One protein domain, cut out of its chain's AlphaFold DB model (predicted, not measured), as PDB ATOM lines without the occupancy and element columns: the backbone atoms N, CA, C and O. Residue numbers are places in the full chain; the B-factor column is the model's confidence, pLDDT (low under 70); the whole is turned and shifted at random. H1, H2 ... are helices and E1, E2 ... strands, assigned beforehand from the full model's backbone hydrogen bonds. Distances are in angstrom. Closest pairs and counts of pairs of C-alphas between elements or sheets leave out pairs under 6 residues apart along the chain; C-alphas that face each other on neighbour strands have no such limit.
ATOM      1  N   PHE A  19       7.584  -4.008 -11.515       52.38
ATOM      2  CA  PHE A  19       6.130  -4.160 -11.634       52.38
ATOM      3  C   PHE A  19       5.586  -3.656 -12.977       52.38
ATOM      4  O   PHE A  19       4.601  -4.195 -13.481       52.38
ATOM      5  N   SER A  20       6.199  -2.627 -13.560       63.41
ATOM      6  CA  SER A  20       5.818  -2.082 -14.861       63.41
ATOM      7  C   SER A  20       6.201  -3.008 -16.014       63.41
ATOM      8  O   SER A  20       5.407  -3.149 -16.944       63.41
ATOM      9  N   ILE A  21       7.347  -3.694 -15.946       70.56
ATOM     10  CA  ILE A  21       7.809  -4.586 -17.019       70.56
ATOM     11  C   ILE A  21       6.978  -5.861 -17.046       70.56
ATOM     12  O   ILE A  21       6.425  -6.192 -18.094       70.56
ATOM     13  N   TRP A  22       6.790  -6.522 -15.899       76.06
ATOM     14  CA  TRP A  22       5.938  -7.713 -15.831       76.06
ATOM     15  C   TRP A  22       4.494  -7.397 -16.211       76.06
ATOM     16  O   TRP A  22       3.890  -8.128 -16.993       76.06
ATOM     17  N   ARG A  23       3.953  -6.255 -15.765       75.06
ATOM     18  CA  ARG A  23       2.619  -5.800 -16.184       75.06
ATOM     19  C   ARG A  23       2.541  -5.586 -17.696       75.06
ATOM     20  O   ARG A  23       1.619  -6.100 -18.326       75.06
ATOM     21  N   ARG A  24       3.505  -4.873 -18.292       78.38
ATOM     22  CA  ARG A  24       3.576  -4.659 -19.749       78.38
ATOM     23  C   ARG A  24       3.699  -5.979 -20.505       78.38
ATOM     24  O   ARG A  24       3.046  -6.153 -21.529       78.38
ATOM     25  N   PHE A  25       4.480  -6.924 -19.991       82.94
ATOM     26  CA  PHE A  25       4.653  -8.235 -20.608       82.94
ATOM     27  C   PHE A  25       3.385  -9.093 -20.526       82.94
ATOM     28  O   PHE A  25       2.976  -9.685 -21.524       82.94
ATOM     29  N   ILE A  26       2.689  -9.091 -19.387       84.19
ATOM     30  CA  ILE A  26       1.371  -9.728 -19.243       84.19
ATOM     31  C   ILE A  26       0.370  -9.121 -20.235       84.19
ATOM     32  O   ILE A  26      -0.378  -9.851 -20.888       84.19
ATOM     33  N   GLU A  27       0.355  -7.794 -20.381       84.88
ATOM     34  CA  GLU A  27      -0.489  -7.132 -21.376       84.88
ATOM     35  C   GLU A  27      -0.124  -7.533 -22.806       84.88
ATOM     36  O   GLU A  27      -1.023  -7.824 -23.593       84.88
ATOM     37  N   TYR A  28       1.166  -7.616 -23.132       86.38
ATOM     38  CA  TYR A  28       1.644  -8.116 -24.418       86.38
ATOM     39  C   TYR A  28       1.141  -9.544 -24.694       86.38
ATOM     40  O   TYR A  28       0.544  -9.787 -25.745       86.38
ATOM     41  N   ARG A  29       1.275 -10.476 -23.736       87.88
ATOM     42  CA  ARG A  29       0.761 -11.853 -23.876       87.88
ATOM     43  C   ARG A  29      -0.742 -11.868 -24.172       87.88
ATOM     44  O   ARG A  29      -1.182 -12.576 -25.075       87.88
ATOM     45  N   LYS A  30      -1.523 -11.071 -23.436       86.56
ATOM     46  CA  LYS A  30      -2.995 -11.050 -23.523       86.56
ATOM     47  C   LYS A  30      -3.543 -10.296 -24.734       86.56
ATOM     48  O   LYS A  30      -4.596 -10.664 -25.239       86.56
ATOM     49  N   LYS A  31      -2.879  -9.227 -25.178       85.19
ATOM     50  CA  LYS A  31      -3.389  -8.344 -26.241       85.19
ATOM     51  C   LYS A  31      -2.752  -8.614 -27.599       85.19
ATOM     52  O   LYS A  31      -3.423  -8.471 -28.612       85.19
ATOM     53  N   VAL A  32      -1.475  -8.994 -27.622       84.50
ATOM     54  CA  VAL A  32      -0.697  -9.132 -28.863       84.50
ATOM     55  C   VAL A  32      -0.502 -10.602 -29.221       84.50
ATOM     56  O   VAL A  32      -0.799 -11.011 -30.340       84.50
ATOM     57  N   GLN A  33      -0.064 -11.430 -28.270       88.62
ATOM     58  CA  GLN A  33       0.303 -12.822 -28.562       88.62
ATOM     59  C   GLN A  33      -0.850 -13.830 -28.431       88.62
ATOM     60  O   GLN A  33      -0.718 -14.983 -28.847       88.62
ATOM     61  N   TRP A  34      -1.993 -13.419 -27.882       93.06
ATOM     62  CA  TRP A  34      -3.078 -14.326 -27.494       93.06
ATOM     63  C   TRP A  34      -3.567 -15.238 -28.623       93.06
ATOM     64  O   TRP A  34      -3.780 -16.430 -28.413       93.06
ATOM     65  N   GLY A  35      -3.671 -14.716 -29.850       92.06
ATOM     66  CA  GLY A  35      -4.066 -15.514 -31.014       92.06
ATOM     67  C   GLY A  35      -3.097 -16.662 -31.323       92.06
ATOM     68  O   GLY A  35      -3.538 -17.768 -31.636       92.06
ATOM     69  N   ASN A  36      -1.788 -16.427 -31.186       93.25
ATOM     70  CA  ASN A  36      -0.766 -17.463 -31.361       93.25
ATOM     71  C   ASN A  36      -0.833 -18.496 -30.224       93.25
ATOM     72  O   ASN A  36      -0.866 -19.696 -30.485       93.25
ATOM     73  N   ILE A  37      -0.972 -18.036 -28.977       94.31
ATOM     74  CA  ILE A  37      -1.139 -18.911 -27.805       94.31
ATOM     75  C   ILE A  37      -2.320 -19.873 -28.019       94.31
ATOM     76  O   ILE A  37      -2.163 -21.086 -27.899       94.31
ATOM     77  N   LEU A  38      -3.491 -19.362 -28.416       95.31
ATOM     78  CA  LEU A  38      -4.671 -20.192 -28.683       95.31
ATOM     79  C   LEU A  38      -4.475 -21.168 -29.852       95.31
ATOM     80  O   LEU A  38      -5.069 -22.249 -29.849       95.31
ATOM     81  N   LYS A  39      -3.670 -20.804 -30.856       95.62
ATOM     82  CA  LYS A  39      -3.327 -21.696 -31.970       95.62
ATOM     83  C   LYS A  39      -2.477 -22.873 -31.486       95.62
ATOM     84  O   LYS A  39      -2.817 -24.009 -31.800       95.62
ATOM     85  N   GLN A  40      -1.448 -22.613 -30.681       96.56
ATOM     86  CA  GLN A  40      -0.594 -23.666 -30.123       96.56
ATOM     87  C   GLN A  40      -1.365 -24.614 -29.205       96.56
ATOM     88  O   GLN A  40      -1.167 -25.820 -29.264       96.56
ATOM     89  N   VAL A  41      -2.305 -24.101 -28.406       95.31
ATOM     90  CA  VAL A  41      -3.179 -24.943 -27.568       95.31
ATOM     91  C   VAL A  41      -3.947 -25.960 -28.417       95.31
ATOM     92  O   VAL A  41      -3.995 -27.133 -28.065       95.31
ATOM     93  N   LYS A  42      -4.510 -25.537 -29.557       94.88
ATOM     94  CA  LYS A  42      -5.212 -26.448 -30.478       94.88
ATOM     95  C   LYS A  42      -4.272 -27.481 -31.100       94.88
ATOM     96  O   LYS A  42      -4.671 -28.621 -31.314       94.88
ATOM     97  N   GLU A  43      -3.045 -27.076 -31.408       95.44
ATOM     98  CA  GLU A  43      -2.021 -27.968 -31.947       95.44
ATOM     99  C   GLU A  43      -1.610 -29.032 -30.922       95.44
ATOM    100  O   GLU A  43      -1.622 -30.220 -31.246       95.44
ATOM    101  N   LEU A  44      -1.371 -28.640 -29.666       95.00
ATOM    102  CA  LEU A  44      -1.130 -29.570 -28.559       95.00
ATOM    103  C   LEU A  44      -2.278 -30.575 -28.413       95.00
ATOM    104  O   LEU A  44      -2.039 -31.780 -28.410       95.00
ATOM    105  N   GLU A  45      -3.523 -30.095 -28.387       94.19
ATOM    106  CA  GLU A  45      -4.712 -30.951 -28.276       94.19
ATOM    107  C   GLU A  45      -4.833 -31.954 -29.427       94.19
ATOM    108  O   GLU A  45      -5.266 -33.087 -29.218       94.19
ATOM    109  N   SER A  46      -4.420 -31.570 -30.639       91.94
ATOM    110  CA  SER A  46      -4.453 -32.459 -31.804       91.94
ATOM    111  C   SER A  46      -3.465 -33.630 -31.715       91.94
ATOM    112  O   SER A  46      -3.696 -34.672 -32.335       91.94
ATOM    113  N   ASN A  47      -2.410 -33.473 -30.909       92.44
ATOM    114  CA  ASN A  47      -1.355 -34.463 -30.698       92.44
ATOM    115  C   ASN A  47      -1.619 -35.382 -29.496       92.44
ATOM    116  O   ASN A  47      -0.844 -36.306 -29.249       92.44
ATOM    117  N   PHE A  48      -2.690 -35.150 -28.734       90.75
ATOM    118  CA  PHE A  48      -3.009 -35.985 -27.581       90.75
ATOM    119  C   PHE A  48      -3.423 -37.401 -27.986       90.75
ATOM    120  O   PHE A  48      -4.034 -37.639 -29.031       90.75
ATOM    121  N   ASP A  49      -3.110 -38.355 -27.106       84.75
ATOM    122  CA  ASP A  49      -3.537 -39.743 -27.245       84.75
ATOM    123  C   ASP A  49      -5.067 -39.818 -27.318       84.75
ATOM    124  O   ASP A  49      -5.763 -39.563 -26.334       84.75
ATOM    125  N   ARG A  50      -5.578 -40.201 -28.491       83.00
ATOM    126  CA  ARG A  50      -7.014 -40.290 -28.780       83.00
ATOM    127  C   ARG A  50      -7.730 -41.352 -27.945       83.00
ATOM    128  O   ARG A  50      -8.954 -41.314 -27.861       83.00
ATOM    129  N   ASN A  51      -6.998 -42.283 -27.329       83.75
ATOM    130  CA  ASN A  51      -7.576 -43.277 -26.422       83.75
ATOM    131  C   ASN A  51      -7.890 -42.697 -25.036       83.75
ATOM    132  O   ASN A  51      -8.599 -43.326 -24.251       83.75
ATOM    133  N   LYS A  52      -7.365 -41.510 -24.714       83.81
ATOM    134  CA  LYS A  52      -7.608 -40.816 -23.449       83.81
ATOM    135  C   LYS A  52      -8.590 -39.670 -23.670       83.81
ATOM    136  O   LYS A  52      -8.434 -38.858 -24.578       83.81
ATOM    137  N   ALA A  53      -9.583 -39.568 -22.792       86.38
ATOM    138  CA  ALA A  53     -10.590 -38.509 -22.827       86.38
ATOM    139  C   ALA A  53     -10.067 -37.222 -22.163       86.38
ATOM    140  O   ALA A  53     -10.604 -36.775 -21.149       86.38
ATOM    141  N   TRP A  54      -8.988 -36.649 -22.701       90.56
ATOM    142  CA  TRP A  54      -8.423 -35.402 -22.186       90.56
ATOM    143  C   TRP A  54      -9.446 -34.271 -22.272       90.56
ATOM    144  O   TRP A  54      -9.968 -33.960 -23.341       90.56
ATOM    145  N   LYS A  55      -9.703 -33.627 -21.136       90.38
ATOM    146  CA  LYS A  55     -10.496 -32.403 -21.043       90.38
ATOM    147  C   LYS A  55      -9.618 -31.282 -20.515       90.38
ATOM    148  O   LYS A  55      -8.703 -31.506 -19.724       90.38
ATOM    149  N   ARG A  56      -9.917 -30.056 -20.924       90.31
ATOM    150  CA  ARG A  56      -9.304 -28.865 -20.342       90.31
ATOM    151  C   ARG A  56      -9.662 -28.793 -18.860       90.31
ATOM    152  O   ARG A  56     -10.840 -28.710 -18.517       90.31
ATOM    153  N   PHE A  57      -8.654 -28.856 -17.997       86.88
ATOM    154  CA  PHE A  57      -8.828 -28.656 -16.559       86.88
ATOM    155  C   PHE A  57      -9.060 -27.171 -16.257       86.88
ATOM    156  O   PHE A  57      -9.893 -26.813 -15.425       86.88
ATOM    157  N   VAL A  58      -8.368 -26.313 -17.010       83.94
ATOM    158  CA  VAL A  58      -8.614 -24.873 -17.074       83.94
ATOM    159  C   VAL A  58      -9.094 -24.533 -18.481       83.94
ATOM    160  O   VAL A  58      -8.473 -24.940 -19.458       83.94
ATOM    161  N   LYS A  59     -10.217 -23.816 -18.593       85.38
ATOM    162  CA  LYS A  59     -10.921 -23.584 -19.868       85.38
ATOM    163  C   LYS A  59     -10.052 -22.911 -20.940       85.38
ATOM    164  O   LYS A  59     -10.138 -23.254 -22.125       85.38
ATOM    165  N   GLU A  60      -9.240 -21.952 -20.518       88.25
ATOM    166  CA  GLU A  60      -8.350 -21.155 -21.358       88.25
ATOM    167  C   GLU A  60      -6.957 -21.095 -20.723       88.25
ATOM    168  O   GLU A  60      -6.837 -21.318 -19.514       88.25
ATOM    169  N   PRO A  61      -5.909 -20.788 -21.507       90.69
ATOM    170  CA  PRO A  61      -4.581 -20.564 -20.955       90.69
ATOM    171  C   PRO A  61      -4.616 -19.490 -19.874       90.69
ATOM    172  O   PRO A  61      -5.380 -18.531 -19.963       90.69
ATOM    173  N   VAL A  62      -3.772 -19.617 -18.860       88.25
ATOM    174  CA  VAL A  62      -3.696 -18.635 -17.777       88.25
ATOM    175  C   VAL A  62      -2.312 -18.022 -17.755       88.25
ATOM    176  O   VAL A  62      -1.304 -18.723 -17.801       88.25
ATOM    177  N   VAL A  63      -2.281 -16.692 -17.712       87.81
ATOM    178  CA  VAL A  63      -1.048 -15.920 -17.566       87.81
ATOM    179  C   VAL A  63      -0.833 -15.659 -16.082       87.81
ATOM    180  O   VAL A  63      -1.712 -15.072 -15.444       87.81
ATOM    181  N   ASP A  64       0.299 -16.101 -15.547       84.38
ATOM    182  CA  ASP A  64       0.644 -15.885 -14.143       84.38
ATOM    183  C   ASP A  64       1.132 -14.451 -13.872       84.38
ATOM    184  O   ASP A  64       1.156 -13.590 -14.760       84.38
ATOM    185  N   GLN A  65       1.514 -14.178 -12.622       77.06
ATOM    186  CA  GLN A  65       1.924 -12.841 -12.199       77.06
ATOM    187  C   GLN A  65       3.258 -12.362 -12.810       77.06
ATOM    188  O   GLN A  65       3.637 -11.209 -12.608       77.06
ATOM    189  N   TYR A  66       3.925 -13.205 -13.604       78.69
ATOM    190  CA  TYR A  66       5.195 -12.930 -14.278       78.69
ATOM    191  C   TYR A  66       5.121 -13.118 -15.800       78.69
ATOM    192  O   TYR A  66       6.139 -13.118 -16.488       78.69
ATOM    193  N   GLY A  67       3.920 -13.264 -16.363       82.31
ATOM    194  CA  GLY A  67       3.744 -13.363 -17.811       82.31
ATOM    195  C   GLY A  67       4.095 -14.727 -18.413       82.31
ATOM    196  O   GLY A  67       4.126 -14.842 -19.646       82.31
ATOM    197  N   GLN A  68       4.340 -15.753 -17.590       88.50
ATOM    198  CA  GLN A  68       4.396 -17.130 -18.082       88.50
ATOM    199  C   GLN A  68       2.970 -17.592 -18.380       88.50
ATOM    200  O   GLN A  68       2.018 -17.192 -17.704       88.50
ATOM    201  N   VAL A  69       2.811 -18.406 -19.420       91.88
ATOM    202  CA  VAL A  69       1.493 -18.891 -19.845       91.88
ATOM    203  C   VAL A  69       1.398 -20.373 -19.558       91.88
ATOM    204  O   VAL A  69       2.284 -21.136 -19.923       91.88
ATOM    205  N   TRP A  70       0.304 -20.785 -18.942       92.25
ATOM    206  CA  TRP A  70       0.097 -22.154 -18.505       92.25
ATOM    207  C   TRP A  70      -1.180 -22.713 -19.105       92.25
ATOM    208  O   TRP A  70      -2.184 -22.006 -19.222       92.25
ATOM    209  N   MET A  71      -1.157 -23.993 -19.460       93.25
ATOM    210  CA  MET A  71      -2.341 -24.708 -19.913       93.25
ATOM    211  C   MET A  71      -2.346 -26.122 -19.345       93.25
ATOM    212  O   MET A  71      -1.308 -26.783 -19.279       93.25
ATOM    213  N   ILE A  72      -3.519 -26.553 -18.878       91.94
ATOM    214  CA  ILE A  72      -3.653 -27.751 -18.053       91.94
ATOM    215  C   ILE A  72      -4.845 -28.561 -18.522       91.94
ATOM    216  O   ILE A  72      -5.964 -28.052 -18.653       91.94
ATOM    217  N   TRP A  73      -4.600 -29.849 -18.717       92.94
ATOM    218  CA  TRP A  73      -5.608 -30.834 -19.067       92.94
ATOM    219  C   TRP A  73      -5.673 -31.913 -17.999       92.94
ATOM    220  O   TRP A  73      -4.672 -32.248 -17.373       92.94
ATOM    221  N   GLU A  74      -6.866 -32.459 -17.810       90.94
ATOM    222  CA  GLU A  74      -7.138 -33.593 -16.939       90.94
ATOM    223  C   GLU A  74      -7.696 -34.742 -17.785       90.94
ATOM    224  O   GLU A  74      -8.510 -34.535 -18.684       90.94
ATOM    225  N   ASN A  75      -7.295 -35.967 -17.477       90.62
ATOM    226  CA  ASN A  75      -7.952 -37.182 -17.920       90.62
ATOM    227  C   ASN A  75      -8.847 -37.691 -16.774       90.62
ATOM    228  O   ASN A  75      -8.341 -38.286 -15.824       90.62
ATOM    229  N   PRO A  76     -10.174 -37.485 -16.822       82.12
ATOM    230  CA  PRO A  76     -11.070 -37.884 -15.739       82.12
ATOM    231  C   PRO A  76     -11.266 -39.402 -15.665       82.12
ATOM    232  O   PRO A  76     -11.728 -39.903 -14.647       82.12
ATOM    233  N   ALA A  77     -10.951 -40.129 -16.741       81.25
ATOM    234  CA  ALA A  77     -11.171 -41.568 -16.829       81.25
ATOM    235  C   ALA A  77     -10.081 -42.385 -16.120       81.25
ATOM    236  O   ALA A  77     -10.232 -43.596 -15.967       81.25
ATOM    237  N   THR A  78      -8.976 -41.756 -15.704       81.38
ATOM    238  CA  THR A  78      -7.923 -42.473 -14.983       81.38
ATOM    239  C   THR A  78      -8.251 -42.595 -13.498       81.38
ATOM    240  O   THR A  78      -8.600 -41.626 -12.828       81.38
ATOM    241  N   SER A  79      -8.100 -43.806 -12.970       75.81
ATOM    242  CA  SER A  79      -8.098 -44.086 -11.533       75.81
ATOM    243  C   SER A  79      -6.679 -44.145 -10.956       75.81
ATOM    244  O   SER A  79      -6.507 -44.549  -9.808       75.81
ATOM    245  N   SER A  80      -5.656 -43.807 -11.753       80.94
ATOM    246  CA  SER A  80      -4.266 -43.806 -11.301       80.94
ATOM    247  C   SER A  80      -4.070 -42.766 -10.203       80.94
ATOM    248  O   SER A  80      -4.501 -41.617 -10.325       80.94
ATOM    249  N   SER A  81      -3.389 -43.169  -9.131       78.94
ATOM    250  CA  SER A  81      -2.922 -42.257  -8.087       78.94
ATOM    251  C   SER A  81      -1.731 -41.412  -8.545       78.94
ATOM    252  O   SER A  81      -1.389 -40.444  -7.874       78.94
ATOM    253  N   ASN A  82      -1.106 -41.752  -9.678       83.81
ATOM    254  CA  ASN A  82      -0.005 -40.982 -10.233       83.81
ATOM    255  C   ASN A  82      -0.549 -39.747 -10.975       83.81
ATOM    256  O   ASN A  82      -1.266 -39.894 -11.973       83.81
ATOM    257  N   PRO A  83      -0.189 -38.522 -10.552       85.31
ATOM    258  CA  PRO A  83      -0.704 -37.309 -11.172       85.31
ATOM    259  C   PRO A  83      -0.316 -37.174 -12.650       85.31
ATOM    260  O   PRO A  83      -1.079 -36.575 -13.403       85.31
ATOM    261  N   LYS A  84       0.787 -37.788 -13.103       84.81
ATOM    262  CA  LYS A  84       1.222 -37.779 -14.517       84.81
ATOM    263  C   LYS A  84       0.256 -38.505 -15.453       84.81
ATOM    264  O   LYS A  84       0.161 -38.177 -16.631       84.81
ATOM    265  N   ASP A  85      -0.472 -39.493 -14.940       85.56
ATOM    266  CA  ASP A  85      -1.466 -40.222 -15.731       85.56
ATOM    267  C   ASP A  85      -2.786 -39.452 -15.834       85.56
ATOM    268  O   ASP A  85      -3.595 -39.704 -16.734       85.56
ATOM    269  N   ARG A  86      -3.004 -38.535 -14.883       88.25
ATOM    270  CA  ARG A  86      -4.235 -37.766 -14.724       88.25
ATOM    271  C   ARG A  86      -4.146 -36.364 -15.289       88.25
ATOM    272  O   ARG A  86      -5.165 -35.872 -15.752       88.25
ATOM    273  N   TYR A  87      -2.980 -35.734 -15.290       91.44
ATOM    274  CA  TYR A  87      -2.823 -34.353 -15.722       91.44
ATOM    275  C   TYR A  87      -1.712 -34.210 -16.756       91.44
ATOM    276  O   TYR A  87      -0.698 -34.899 -16.702       91.44
ATOM    277  N   GLN A  88      -1.906 -33.271 -17.677       92.69
ATOM    278  CA  GLN A  88      -0.850 -32.744 -18.532       92.69
ATOM    279  C   GLN A  88      -0.758 -31.240 -18.315       92.69
ATOM    280  O   GLN A  88      -1.769 -30.541 -18.414       92.69
ATOM    281  N   ILE A  89       0.446 -30.758 -18.012       92.44
ATOM    282  CA  ILE A  89       0.725 -29.344 -17.766       92.44
ATOM    283  C   ILE A  89       1.757 -28.886 -18.785       92.44
ATOM    284  O   ILE A  89       2.801 -29.511 -18.954       92.44
ATOM    285  N   TYR A  90       1.451 -27.781 -19.451       94.00
ATOM    286  CA  TYR A  90       2.356 -27.113 -20.369       94.00
ATOM    287  C   TYR A  90       2.587 -25.679 -19.904       94.00
ATOM    288  O   TYR A  90       1.652 -25.001 -19.467       94.00
ATOM    289  N   LYS A  91       3.834 -25.224 -20.027       91.94
ATOM    290  CA  LYS A  91       4.286 -23.877 -19.677       91.94
ATOM    291  C   LYS A  91       4.933 -23.243 -20.888       91.94
ATOM    292  O   LYS A  91       5.784 -23.848 -21.517       91.94
ATOM    293  N   MET A  92       4.573 -22.006 -21.176       92.25
ATOM    294  CA  MET A  92       5.330 -21.118 -22.042       92.25
ATOM    295  C   MET A  92       6.156 -20.198 -21.135       92.25
ATOM    296  O   MET A  92       5.582 -19.281 -20.528       92.25
ATOM    297  N   PRO A  93       7.471 -20.446 -20.994       86.62
ATOM    298  CA  PRO A  93       8.333 -19.652 -20.128       86.62
ATOM    299  C   PRO A  93       8.378 -18.182 -20.541       86.62
ATOM    300  O   PRO A  93       8.113 -17.816 -21.693       86.62
ATOM    301  N   ASP A  94       8.767 -17.326 -19.602       77.56
ATOM    302  CA  ASP A  94       9.121 -15.945 -19.900       77.56
ATOM    303  C   ASP A  94      10.262 -15.889 -20.931       77.56
ATOM    304  O   ASP A  94      11.137 -16.750 -20.980       77.56
ATOM    305  N   GLY A  95      10.175 -14.940 -21.863       76.31
ATOM    306  CA  GLY A  95      11.115 -14.830 -22.983       76.31
ATOM    307  C   GLY A  95      10.897 -15.818 -24.141       76.31
ATOM    308  O   GLY A  95      11.332 -15.519 -25.254       76.31
ATOM    309  N   LYS A  96      10.161 -16.925 -23.960       86.25
ATOM    310  CA  LYS A  96       9.837 -17.891 -25.033       86.25
ATOM    311  C   LYS A  96       8.435 -17.695 -25.624       86.25
ATOM    312  O   LYS A  96       7.570 -17.077 -25.003       86.25
ATOM    313  N   ASP A  97       8.219 -18.235 -26.825       87.81
ATOM    314  CA  ASP A  97       6.938 -18.169 -27.553       87.81
ATOM    315  C   ASP A  97       6.280 -19.525 -27.786       87.81
ATOM    316  O   ASP A  97       5.251 -19.576 -28.451       87.81
ATOM    317  N   GLU A  98       6.842 -20.598 -27.234       92.00
ATOM    318  CA  GLU A  98       6.369 -21.968 -27.417       92.00
ATOM    319  C   GLU A  98       6.090 -22.627 -26.066       92.00
ATOM    320  O   GLU A  98       6.726 -22.306 -25.057       92.00
ATOM    321  N   PHE A  99       5.104 -23.523 -26.054       93.94
ATOM    322  CA  PHE A  99       4.790 -24.347 -24.894       93.94
ATOM    323  C   PHE A  99       5.771 -25.514 -24.756       93.94
ATOM    324  O   PHE A  99       5.880 -26.356 -25.643       93.94
ATOM    325  N   ASP A 100       6.376 -25.614 -23.580       92.12
ATOM    326  CA  ASP A 100       7.162 -26.749 -23.126       92.12
ATOM    327  C   ASP A 100       6.292 -27.638 -22.214       92.12
ATOM    328  O   ASP A 100       5.515 -27.142 -21.388       92.12
ATOM    329  N   TYR A 101       6.408 -28.962 -22.355       91.44
ATOM    330  CA  TYR A 101       5.783 -29.903 -21.419       91.44
ATOM    331  C   TYR A 101       6.455 -29.803 -20.051       91.44
ATOM    332  O   TYR A 101       7.684 -29.788 -19.958       91.44
ATOM    333  N   VAL A 102       5.650 -29.801 -18.989       89.06
ATOM    334  CA  VAL A 102       6.144 -29.742 -17.619       89.06
ATOM    335  C   VAL A 102       5.898 -31.063 -16.910       89.06
ATOM    336  O   VAL A 102       4.783 -31.585 -16.862       89.06
ATOM    337  N   PHE A 103       6.965 -31.611 -16.341       86.69
ATOM    338  CA  PHE A 103       6.902 -32.853 -15.588       86.69
ATOM    339  C   PHE A 103       6.238 -32.632 -14.231       86.69
ATOM    340  O   PHE A 103       6.655 -31.767 -13.473       86.69
ATOM    341  N   ILE A 104       5.232 -33.446 -13.913       89.81
ATOM    342  CA  ILE A 104       4.497 -33.363 -12.648       89.81
ATOM    343  C   ILE A 104       5.093 -34.360 -11.666       89.81
ATOM    344  O   ILE A 104       4.885 -35.553 -11.832       89.81
ATOM    345  N   ASP A 105       5.825 -33.900 -10.666       86.69
ATOM    346  CA  ASP A 105       6.433 -34.773  -9.663       86.69
ATOM    347  C   ASP A 105       5.415 -35.231  -8.608       86.69
ATOM    348  O   ASP A 105       5.303 -36.422  -8.324       86.69
ATOM    349  N   ASP A 106       4.605 -34.295  -8.109       87.44
ATOM    350  CA  ASP A 106       3.627 -34.537  -7.046       87.44
ATOM    351  C   ASP A 106       2.384 -33.640  -7.190       87.44
ATOM    352  O   ASP A 106       2.412 -32.602  -7.861       87.44
ATOM    353  N   LEU A 107       1.284 -34.048  -6.552       89.62
ATOM    354  CA  LEU A 107       0.027 -33.310  -6.482       89.62
ATOM    355  C   LEU A 107      -0.606 -33.431  -5.093       89.62
ATOM    356  O   LEU A 107      -1.021 -34.506  -4.668       89.62
ATOM    357  N   SER A 108      -0.823 -32.284  -4.453       88.12
ATOM    358  CA  SER A 108      -1.658 -32.158  -3.261       88.12
ATOM    359  C   SER A 108      -2.955 -31.419  -3.595       88.12
ATOM    360  O   SER A 108      -2.935 -30.411  -4.301       88.12
ATOM    361  N   VAL A 109      -4.090 -31.913  -3.095       84.88
ATOM    362  CA  VAL A 109      -5.403 -31.278  -3.278       84.88
ATOM    363  C   VAL A 109      -6.021 -31.015  -1.915       84.88
ATOM    364  O   VAL A 109      -6.159 -31.930  -1.104       84.88
ATOM    365  N   VAL A 110      -6.402 -29.764  -1.679       81.19
ATOM    366  CA  VAL A 110      -7.121 -29.340  -0.480       81.19
ATOM    367  C   VAL A 110      -8.475 -28.803  -0.910       81.19
ATOM    368  O   VAL A 110      -8.560 -27.753  -1.550       81.19
ATOM    369  N   ASP A 111      -9.533 -29.524  -0.558       76.50
ATOM    370  CA  ASP A 111     -10.900 -29.043  -0.725       76.50
ATOM    371  C   ASP A 111     -11.244 -28.104   0.438       76.50
ATOM    372  O   ASP A 111     -11.034 -28.437   1.607       76.50
ATOM    373  N   PHE A 112     -11.773 -26.923   0.129       68.81
ATOM    374  CA  PHE A 112     -12.288 -25.997   1.128       68.81
ATOM    375  C   PHE A 112     -13.792 -25.834   0.934       68.81
ATOM    376  O   PHE A 112     -14.272 -25.352  -0.092       68.81
ATOM    377  N   VAL A 113     -14.535 -26.243   1.957       58.69
ATOM    378  CA  VAL A 113     -15.977 -26.052   2.062       58.69
ATOM    379  C   VAL A 113     -16.197 -25.139   3.263       58.69
ATOM    380  O   VAL A 113     -16.175 -25.624   4.397       58.69
ATOM    381  N   PRO A 114     -16.369 -23.819   3.078       51.56
ATOM    382  CA  PRO A 114     -16.764 -22.983   4.196       51.56
ATOM    383  C   PRO A 114     -18.166 -23.419   4.628       51.56
ATOM    384  O   PRO A 114     -19.112 -23.376   3.843       51.56
ATOM    385  N   THR A 115     -18.305 -23.824   5.890       52.88
ATOM    386  CA  THR A 115     -19.521 -24.407   6.487       52.88
ATOM    387  C   THR A 115     -20.750 -23.486   6.461       52.88
ATOM    388  O   THR A 115     -21.835 -23.913   6.842       52.88
ATOM    389  N   SER A 116     -20.601 -22.239   5.999       50.00
ATOM    390  CA  SER A 116     -21.613 -21.182   6.092       50.00
ATOM    391  C   SER A 116     -22.048 -20.587   4.743       50.00
ATOM    392  O   SER A 116     -23.050 -19.879   4.711       50.00
ATOM    393  N   ILE A 117     -21.319 -20.818   3.638       51.78
ATOM    394  CA  ILE A 117     -21.608 -20.206   2.321       51.78
ATOM    395  C   ILE A 117     -21.308 -21.219   1.196       51.78
ATOM    396  O   ILE A 117     -20.156 -21.337   0.780       51.78
ATOM    397  N   PRO A 118     -22.323 -21.918   0.649       46.94
ATOM    398  CA  PRO A 118     -22.144 -22.906  -0.426       46.94
ATOM    399  C   PRO A 118     -21.470 -22.347  -1.690       46.94
ATOM    400  O   PRO A 118     -20.752 -23.057  -2.375       46.94
ATOM    401  N   ILE A 119     -21.640 -21.050  -1.958       49.34
ATOM    402  CA  ILE A 119     -21.121 -20.337  -3.142       49.34
ATOM    403  C   ILE A 119     -19.585 -20.160  -3.116       49.34
ATOM    404  O   ILE A 119     -18.991 -19.738  -4.101       49.34
ATOM    405  N   LEU A 120     -18.934 -20.449  -1.982       53.16
ATOM    406  CA  LEU A 120     -17.481 -20.341  -1.795       53.16
ATOM    407  C   LEU A 120     -16.792 -21.716  -1.715       53.16
ATOM    408  O   LEU A 120     -15.651 -21.802  -1.259       53.16
ATOM    409  N   GLN A 121     -17.474 -22.790  -2.123       62.72
ATOM    410  CA  GLN A 121     -16.857 -24.107  -2.258       62.72
ATOM    411  C   GLN A 121     -15.790 -24.087  -3.360       62.72
ATOM    412  O   GLN A 121     -15.965 -23.467  -4.410       62.72
ATOM    413  N   GLY A 122     -14.659 -24.744  -3.114       69.00
ATOM    414  CA  GLY A 122     -13.559 -24.782  -4.067       69.00
ATOM    415  C   GLY A 122     -12.467 -25.769  -3.687       69.00
ATOM    416  O   GLY A 122     -12.479 -26.371  -2.612       69.00
ATOM    417  N   SER A 123     -11.501 -25.912  -4.585       76.56
ATOM    418  CA  SER A 123     -10.345 -26.788  -4.397       76.56
ATOM    419  C   SER A 123      -9.065 -26.032  -4.725       76.56
ATOM    420  O   SER A 123      -8.987 -25.333  -5.744       76.56
ATOM    421  N   ILE A 124      -8.059 -26.204  -3.873       80.38
ATOM    422  CA  ILE A 124      -6.690 -25.755  -4.107       80.38
ATOM    423  C   ILE A 124      -5.884 -26.970  -4.547       80.38
ATOM    424  O   ILE A 124      -5.700 -27.913  -3.780       80.38
ATOM    425  N   TYR A 125      -5.400 -26.935  -5.780       85.50
ATOM    426  CA  TYR A 125      -4.469 -27.917  -6.311       85.50
ATOM    427  C   TYR A 125      -3.062 -27.339  -6.216       85.50
ATOM    428  O   TYR A 125      -2.810 -26.227  -6.677       85.50
ATOM    429  N   LYS A 126      -2.144 -28.092  -5.624       89.56
ATOM    430  CA  LYS A 126      -0.728 -27.757  -5.533       89.56
ATOM    431  C   LYS A 126       0.055 -28.814  -6.291       89.56
ATOM    432  O   LYS A 126       0.203 -29.934  -5.808       89.56
ATOM    433  N   PHE A 127       0.541 -28.444  -7.467       88.81
ATOM    434  CA  PHE A 127       1.406 -29.292  -8.275       88.81
ATOM    435  C   PHE A 127       2.872 -28.969  -7.986       88.81
ATOM    436  O   PHE A 127       3.240 -27.798  -7.911       88.81
ATOM    437  N   SER A 128       3.698 -30.004  -7.867       88.94
ATOM    438  CA  SER A 128       5.154 -29.908  -7.994       88.94
ATOM    439  C   SER A 128       5.505 -30.182  -9.454       88.94
ATOM    440  O   SER A 128       5.253 -31.284  -9.943       88.94
ATOM    441  N   VAL A 129       5.984 -29.175 -10.184       86.69
ATOM    442  CA  VAL A 129       6.085 -29.188 -11.652       86.69
ATOM    443  C   VAL A 129       7.532 -29.116 -12.149       86.69
ATOM    444  O   VAL A 129       7.893 -28.305 -12.998       86.69
ATOM    445  N   GLY A 130       8.374 -30.004 -11.625       80.56
ATOM    446  CA  GLY A 130       9.801 -30.045 -11.929       80.56
ATOM    447  C   GLY A 130      10.599 -29.167 -10.975       80.56
ATOM    448  O   GLY A 130      10.149 -28.897  -9.863       80.56
ATOM    449  N   PHE A 131      11.790 -28.754 -11.403       70.81
ATOM    450  CA  PHE A 131      12.699 -27.968 -10.579       70.81
ATOM    451  C   PHE A 131      12.907 -26.576 -11.163       70.81
ATOM    452  O   PHE A 131      13.005 -26.412 -12.380       70.81
ATOM    453  N   ASP A 132      12.974 -25.586 -10.286       69.25
ATOM    454  CA  ASP A 132      13.360 -24.232 -10.631       69.25
ATOM    455  C   ASP A 132      14.874 -24.137 -10.889       69.25
ATOM    456  O   ASP A 132      15.623 -25.119 -10.851       69.25
ATOM    457  N   ASN A 133      15.346 -22.919 -11.148       61.59
ATOM    458  CA  ASN A 133      16.754 -22.680 -11.441       61.59
ATOM    459  C   ASN A 133      17.689 -23.003 -10.255       61.59
ATOM    460  O   ASN A 133      18.899 -23.065 -10.449       61.59
ATOM    461  N   PHE A 134      17.168 -23.216  -9.044       55.00
ATOM    462  CA  PHE A 134      17.932 -23.599  -7.855       55.00
ATOM    463  C   PHE A 134      17.969 -25.111  -7.620       55.00
ATOM    464  O   PHE A 134      18.684 -25.571  -6.731       55.00
ATOM    465  N   GLY A 135      17.257 -25.893  -8.437       62.00
ATOM    466  CA  GLY A 135      17.081 -27.321  -8.203       62.00
ATOM    467  C   GLY A 135      16.031 -27.625  -7.133       62.00
ATOM    468  O   GLY A 135      15.982 -28.756  -6.656       62.00
ATOM    469  N   GLU A 136      15.203 -26.642  -6.761       66.81
ATOM    470  CA  GLU A 136      14.087 -26.798  -5.827       66.81
ATOM    471  C   GLU A 136      12.780 -27.015  -6.587       66.81
ATOM    472  O   GLU A 136      12.645 -26.605  -7.735       66.81
ATOM    473  N   ALA A 137      11.802 -27.683  -5.978       75.94
ATOM    474  CA  ALA A 137      10.546 -27.995  -6.656       75.94
ATOM    475  C   ALA A 137       9.769 -26.720  -7.057       75.94
ATOM    476  O   ALA A 137       9.398 -25.917  -6.198       75.94
ATOM    477  N   GLU A 138       9.451 -26.554  -8.347       82.94
ATOM    478  CA  GLU A 138       8.585 -25.467  -8.822       82.94
ATOM    479  C   GLU A 138       7.136 -25.778  -8.422       82.94
ATOM    480  O   GLU A 138       6.560 -26.785  -8.832       82.94
ATOM    481  N   LEU A 139       6.535 -24.921  -7.593       84.44
ATOM    482  CA  LEU A 139       5.192 -25.139  -7.057       84.44
ATOM    483  C   LEU A 139       4.154 -24.295  -7.796       84.44
ATOM    484  O   LEU A 139       4.148 -23.066  -7.692       84.44
ATOM    485  N   LEU A 140       3.223 -24.972  -8.467       84.31
ATOM    486  CA  LEU A 140       2.085 -24.356  -9.138       84.31
ATOM    487  C   LEU A 140       0.826 -24.511  -8.285       84.31
ATOM    488  O   LEU A 140       0.319 -25.617  -8.087       84.31
ATOM    489  N   HIS A 141       0.315 -23.388  -7.786       82.19
ATOM    490  CA  HIS A 141      -0.946 -23.349  -7.056       82.19
ATOM    491  C   HIS A 141      -2.081 -22.978  -8.003       82.19
ATOM    492  O   HIS A 141      -2.006 -21.955  -8.680       82.19
ATOM    493  N   ILE A 142      -3.135 -23.789  -8.007       80.75
ATOM    494  CA  ILE A 142      -4.351 -23.570  -8.783       80.75
ATOM    495  C   ILE A 142      -5.528 -23.519  -7.834       80.75
ATOM    496  O   ILE A 142      -5.847 -24.505  -7.168       80.75
ATOM    497  N   ILE A 143      -6.192 -22.376  -7.798       75.19
ATOM    498  CA  ILE A 143      -7.415 -22.200  -7.022       75.19
ATOM    499  C   ILE A 143      -8.585 -22.265  -7.991       75.19
ATOM    500  O   ILE A 143      -8.608 -21.507  -8.959       75.19
ATOM    501  N   THR A 144      -9.530 -23.167  -7.729       71.25
ATOM    502  CA  THR A 144     -10.741 -23.356  -8.540       71.25
ATOM    503  C   THR A 144     -11.990 -23.093  -7.703       71.25
ATOM    504  O   THR A 144     -12.071 -23.546  -6.559       71.25
ATOM    505  N   SER A 145     -12.958 -22.363  -8.266       65.44
ATOM    506  CA  SER A 145     -14.301 -22.193  -7.694       65.44
ATOM    507  C   SER A 145     -15.245 -23.315  -8.150       65.44
ATOM    508  O   SER A 145     -15.172 -23.725  -9.305       65.44
ATOM    509  N   ASP A 146     -16.084 -23.763  -7.215       59.09
ATOM    510  CA  ASP A 146     -16.995 -24.917  -7.136       59.09
ATOM    511  C   ASP A 146     -17.228 -25.864  -8.341       59.09
ATOM    512  O   ASP A 146     -17.446 -25.468  -9.483       59.09
ATOM    513  N   LYS A 147     -17.280 -27.164  -8.003       52.38
ATOM    514  CA  LYS A 147     -17.493 -28.364  -8.840       52.38
ATOM    515  C   LYS A 147     -18.979 -28.715  -9.057       52.38
ATOM    516  O   LYS A 147     -19.266 -29.735  -9.682       52.38
ATOM    517  N   THR A 148     -19.924 -27.945  -8.514       46.94
ATOM    518  CA  THR A 148     -21.360 -28.298  -8.514       46.94
ATOM    519  C   THR A 148     -22.060 -28.115  -9.863       46.94
ATOM    520  O   THR A 148     -23.156 -28.641 -10.054       46.94
ATOM    521  N   ASP A 149     -21.414 -27.464 -10.829       47.50
ATOM    522  CA  ASP A 149     -21.917 -27.332 -12.193       47.50
ATOM    523  C   ASP A 149     -20.903 -27.940 -13.174       47.50
ATOM    524  O   ASP A 149     -19.906 -27.328 -13.552       47.50
ATOM    525  N   ILE A 150     -21.157 -29.183 -13.593       43.12
ATOM    526  CA  ILE A 150     -20.371 -29.938 -14.591       43.12
ATOM    527  C   ILE A 150     -20.198 -29.200 -15.931       43.12
ATOM    528  O   ILE A 150     -19.331 -29.571 -16.721       43.12
ATOM    529  N   ASN A 151     -20.988 -28.151 -16.180       43.03
ATOM    530  CA  ASN A 151     -20.884 -27.296 -17.361       43.03
ATOM    531  C   ASN A 151     -20.043 -26.027 -17.132       43.03
ATOM    532  O   ASN A 151     -19.737 -25.315 -18.091       43.03
ATOM    533  N   LYS A 152     -19.637 -25.744 -15.888       47.69
ATOM    534  CA  LYS A 152     -18.781 -24.617 -15.519       47.69
ATOM    535  C   LYS A 152     -17.406 -25.132 -15.118       47.69
ATOM    536  O   LYS A 152     -17.070 -25.279 -13.950       47.69
ATOM    537  N   THR A 153     -16.574 -25.396 -16.121       46.50
ATOM    538  CA  THR A 153     -15.112 -25.378 -15.951       46.50
ATOM    539  C   THR A 153     -14.721 -24.158 -15.119       46.50
ATOM    540  O   THR A 153     -15.014 -23.054 -15.576       46.50
ATOM    541  N   SER A 154     -14.126 -24.383 -13.940       52.31
ATOM    542  CA  SER A 154     -13.454 -23.410 -13.059       52.31
ATOM    543  C   SER A 154     -13.570 -21.955 -13.543       52.31
ATOM    544  O   SER A 154     -12.678 -21.442 -14.215       52.31
ATOM    545  N   GLU A 155     -14.700 -21.295 -13.241       48.78
ATOM    546  CA  GLU A 155     -14.977 -19.913 -13.689       48.78
ATOM    547  C   GLU A 155     -13.868 -18.938 -13.249       48.78
ATOM    548  O   GLU A 155     -13.610 -17.949 -13.932       48.78
ATOM    549  N   TYR A 156     -13.164 -19.265 -12.161       52.97
ATOM    550  CA  TYR A 156     -11.991 -18.550 -11.682       52.97
ATOM    551  C   TYR A 156     -10.846 -19.531 -11.430       52.97
ATOM    552  O   TYR A 156     -10.941 -20.405 -10.569       52.97
ATOM    553  N   CYS A 157      -9.770 -19.374 -12.202       61.28
ATOM    554  CA  CYS A 157      -8.509 -20.082 -12.034       61.28
ATOM    555  C   CYS A 157      -7.417 -19.057 -11.726       61.28
ATOM    556  O   CYS A 157      -7.049 -18.252 -12.585       61.28
ATOM    557  N   HIS A 158      -6.918 -19.068 -10.492       66.19
ATOM    558  CA  HIS A 158      -5.744 -18.288 -10.117       66.19
ATOM    559  C   HIS A 158      -4.527 -19.197 -10.104       66.19
ATOM    560  O   HIS A 158      -4.492 -20.162  -9.341       66.19
ATOM    561  N   LEU A 159      -3.551 -18.860 -10.950       69.88
ATOM    562  CA  LEU A 159      -2.235 -19.473 -10.946       69.88
ATOM    563  C   LEU A 159      -1.269 -18.604 -10.167       69.88
ATOM    564  O   LEU A 159      -1.192 -17.393 -10.384       69.88
ATOM    565  N   PHE A 160      -0.535 -19.246  -9.273       65.88
ATOM    566  CA  PHE A 160       0.473 -18.578  -8.480       65.88
ATOM    567  C   PHE A 160       1.737 -19.423  -8.424       65.88
ATOM    568  O   PHE A 160       1.710 -20.558  -7.940       65.88
ATOM    569  N   ASN A 161       2.837 -18.845  -8.909       69.94
ATOM    570  CA  ASN A 161       4.171 -19.399  -8.725       69.94
ATOM    571  C   ASN A 161       4.712 -18.946  -7.359       69.94
ATOM    572  O   ASN A 161       5.114 -17.792  -7.191       69.94
ATOM    573  N   TYR A 162       4.650 -19.841  -6.371       65.69
ATOM    574  CA  TYR A 162       4.924 -19.499  -4.972       65.69
ATOM    575  C   TYR A 162       6.399 -19.172  -4.708       65.69
ATOM    576  O   TYR A 162       6.705 -18.223  -3.982       65.69
ATOM    577  N   GLU A 163       7.318 -19.912  -5.323       64.44
ATOM    578  CA  GLU A 163       8.754 -19.708  -5.111       64.44
ATOM    579  C   GLU A 163       9.268 -18.480  -5.871       64.44
ATOM    580  O   GLU A 163      10.018 -17.681  -5.305       64.44
ATOM    581  N   ARG A 164       8.771 -18.219  -7.092       67.38
ATOM    582  CA  ARG A 164       9.084 -16.955  -7.779       67.38
ATOM    583  C   ARG A 164       8.583 -15.739  -6.990       67.38
ATOM    584  O   ARG A 164       9.283 -14.734  -6.932       67.38
ATOM    585  N   GLU A 165       7.440 -15.833  -6.301       65.69
ATOM    586  CA  GLU A 165       7.010 -14.754  -5.401       65.69
ATOM    587  C   GLU A 165       7.955 -14.568  -4.213       65.69
ATOM    588  O   GLU A 165       8.298 -13.436  -3.881       65.69
ATOM    589  N   LYS A 166       8.400 -15.645  -3.561       62.75
ATOM    590  CA  LYS A 166       9.389 -15.530  -2.479       62.75
ATOM    591  C   LYS A 166      10.663 -14.839  -2.957       62.75
ATOM    592  O   LYS A 166      11.192 -13.999  -2.227       62.75
ATOM    593  N   TRP A 167      11.117 -15.157  -4.169       62.78
ATOM    594  CA  TRP A 167      12.264 -14.503  -4.793       62.78
ATOM    595  C   TRP A 167      12.024 -13.004  -4.989       62.78
ATOM    596  O   TRP A 167      12.823 -12.188  -4.538       62.78
TER     597      TRP A 167
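This is residues 19 to 167 of the 250 residues of an uncharacterized protein of TM7 phylum sp. oral taxon 352 (UniProt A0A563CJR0). Two antiparallel sheets sit partly face to face, their strands crossed: a small one of E1, E2 and E3, and a larger twisted one of E4 to E7. H2 grazes the small sheet on the side away from the larger one, H1 makes a corner with H2, and short H4 closes the printed part beside E6. The printed part has 149 residues, with four named helices and seven named strands that follow along the chain as H1 H2 E1 H3 E2 E3 E4 E5 E6 E7 H4, and its class is mixed, helices and strands. The sheet orders are E1 - E2 - E3 and E4 - E5 - E6 - E7. The whole is compact and rounded, with a radius of gyration of the C-alphas of 15.7 A and spans of 41 by 40 by 33 A.

Find C-alpha 19 at (6.130, -4.160, -11.634); from there H1 runs through residues 19 to 31, 17.9 A. H2 follows in residues 34 to 46, 18.7 A. Look next for E1 at residues 69 to 74, 17.3 A, beginning at C-alpha 69 (1.493, -18.891, -19.845). H3 is residues 83 to 86, 5.0 A; E2 is 87 to 92, 16.8 A; E3 is 100 to 102, 6.3 A. E4 takes residues 106 to 112, 19.8 A; E5, 122 to 131, 27.2 A; E6, 137 to 145, 25.5 A; E7, 157 to 161, 13.1 A. H4, residues 162 to 167, 8.9 A, ends at C-alpha 167 (12.264, -14.503, -4.793).

Begin with E4 to E7, a meander, each strand the antiparallel neighbour of the one before. Look for N 110 and O 124 at 2.9 A in the hairpin E4 and E5, N 125 and O 142 at 2.8 A in E5 and E6, and N 160 and O 141 at 3.1 A in E6 and E7. H4 only grazes this sheet; C-alphas 139 and 162, the closest of E6 and H4, are 6.0 A apart. Between the sheets, the closest C-alphas of E3 and E5 are Val 102 and Val 129, 6.0 A apart. In the small sheet, E1 and E2 have N 71 and O 90 at 3.0 A, and the hairpin E2 and E3 has N 102 and O 89 at 2.9 A. Residues 55 to 56 and 62 to 63 pair antiparallel with E1. H3 only grazes each sheet. H2 only grazes the small sheet, with C-alphas 41 and 71 at 7.7 A. H1 and H2 meet only through their link. Every O i to N i+4 pair is within hydrogen-bond range in H1, H2 and H4; H3 is too short for one.

The C-alphas of Ser 20 and Asn 51, the two farthest apart, are 44.8 A apart. The printed part has no cut. The links H2 to E1, 22 residues, and E6 to E7, 11 residues, are long. The mean pLDDT of the printed part is 78.6; look for values under 70 at residues 19 to 20, 112 to 122, 132 to 136 and 145 to 167.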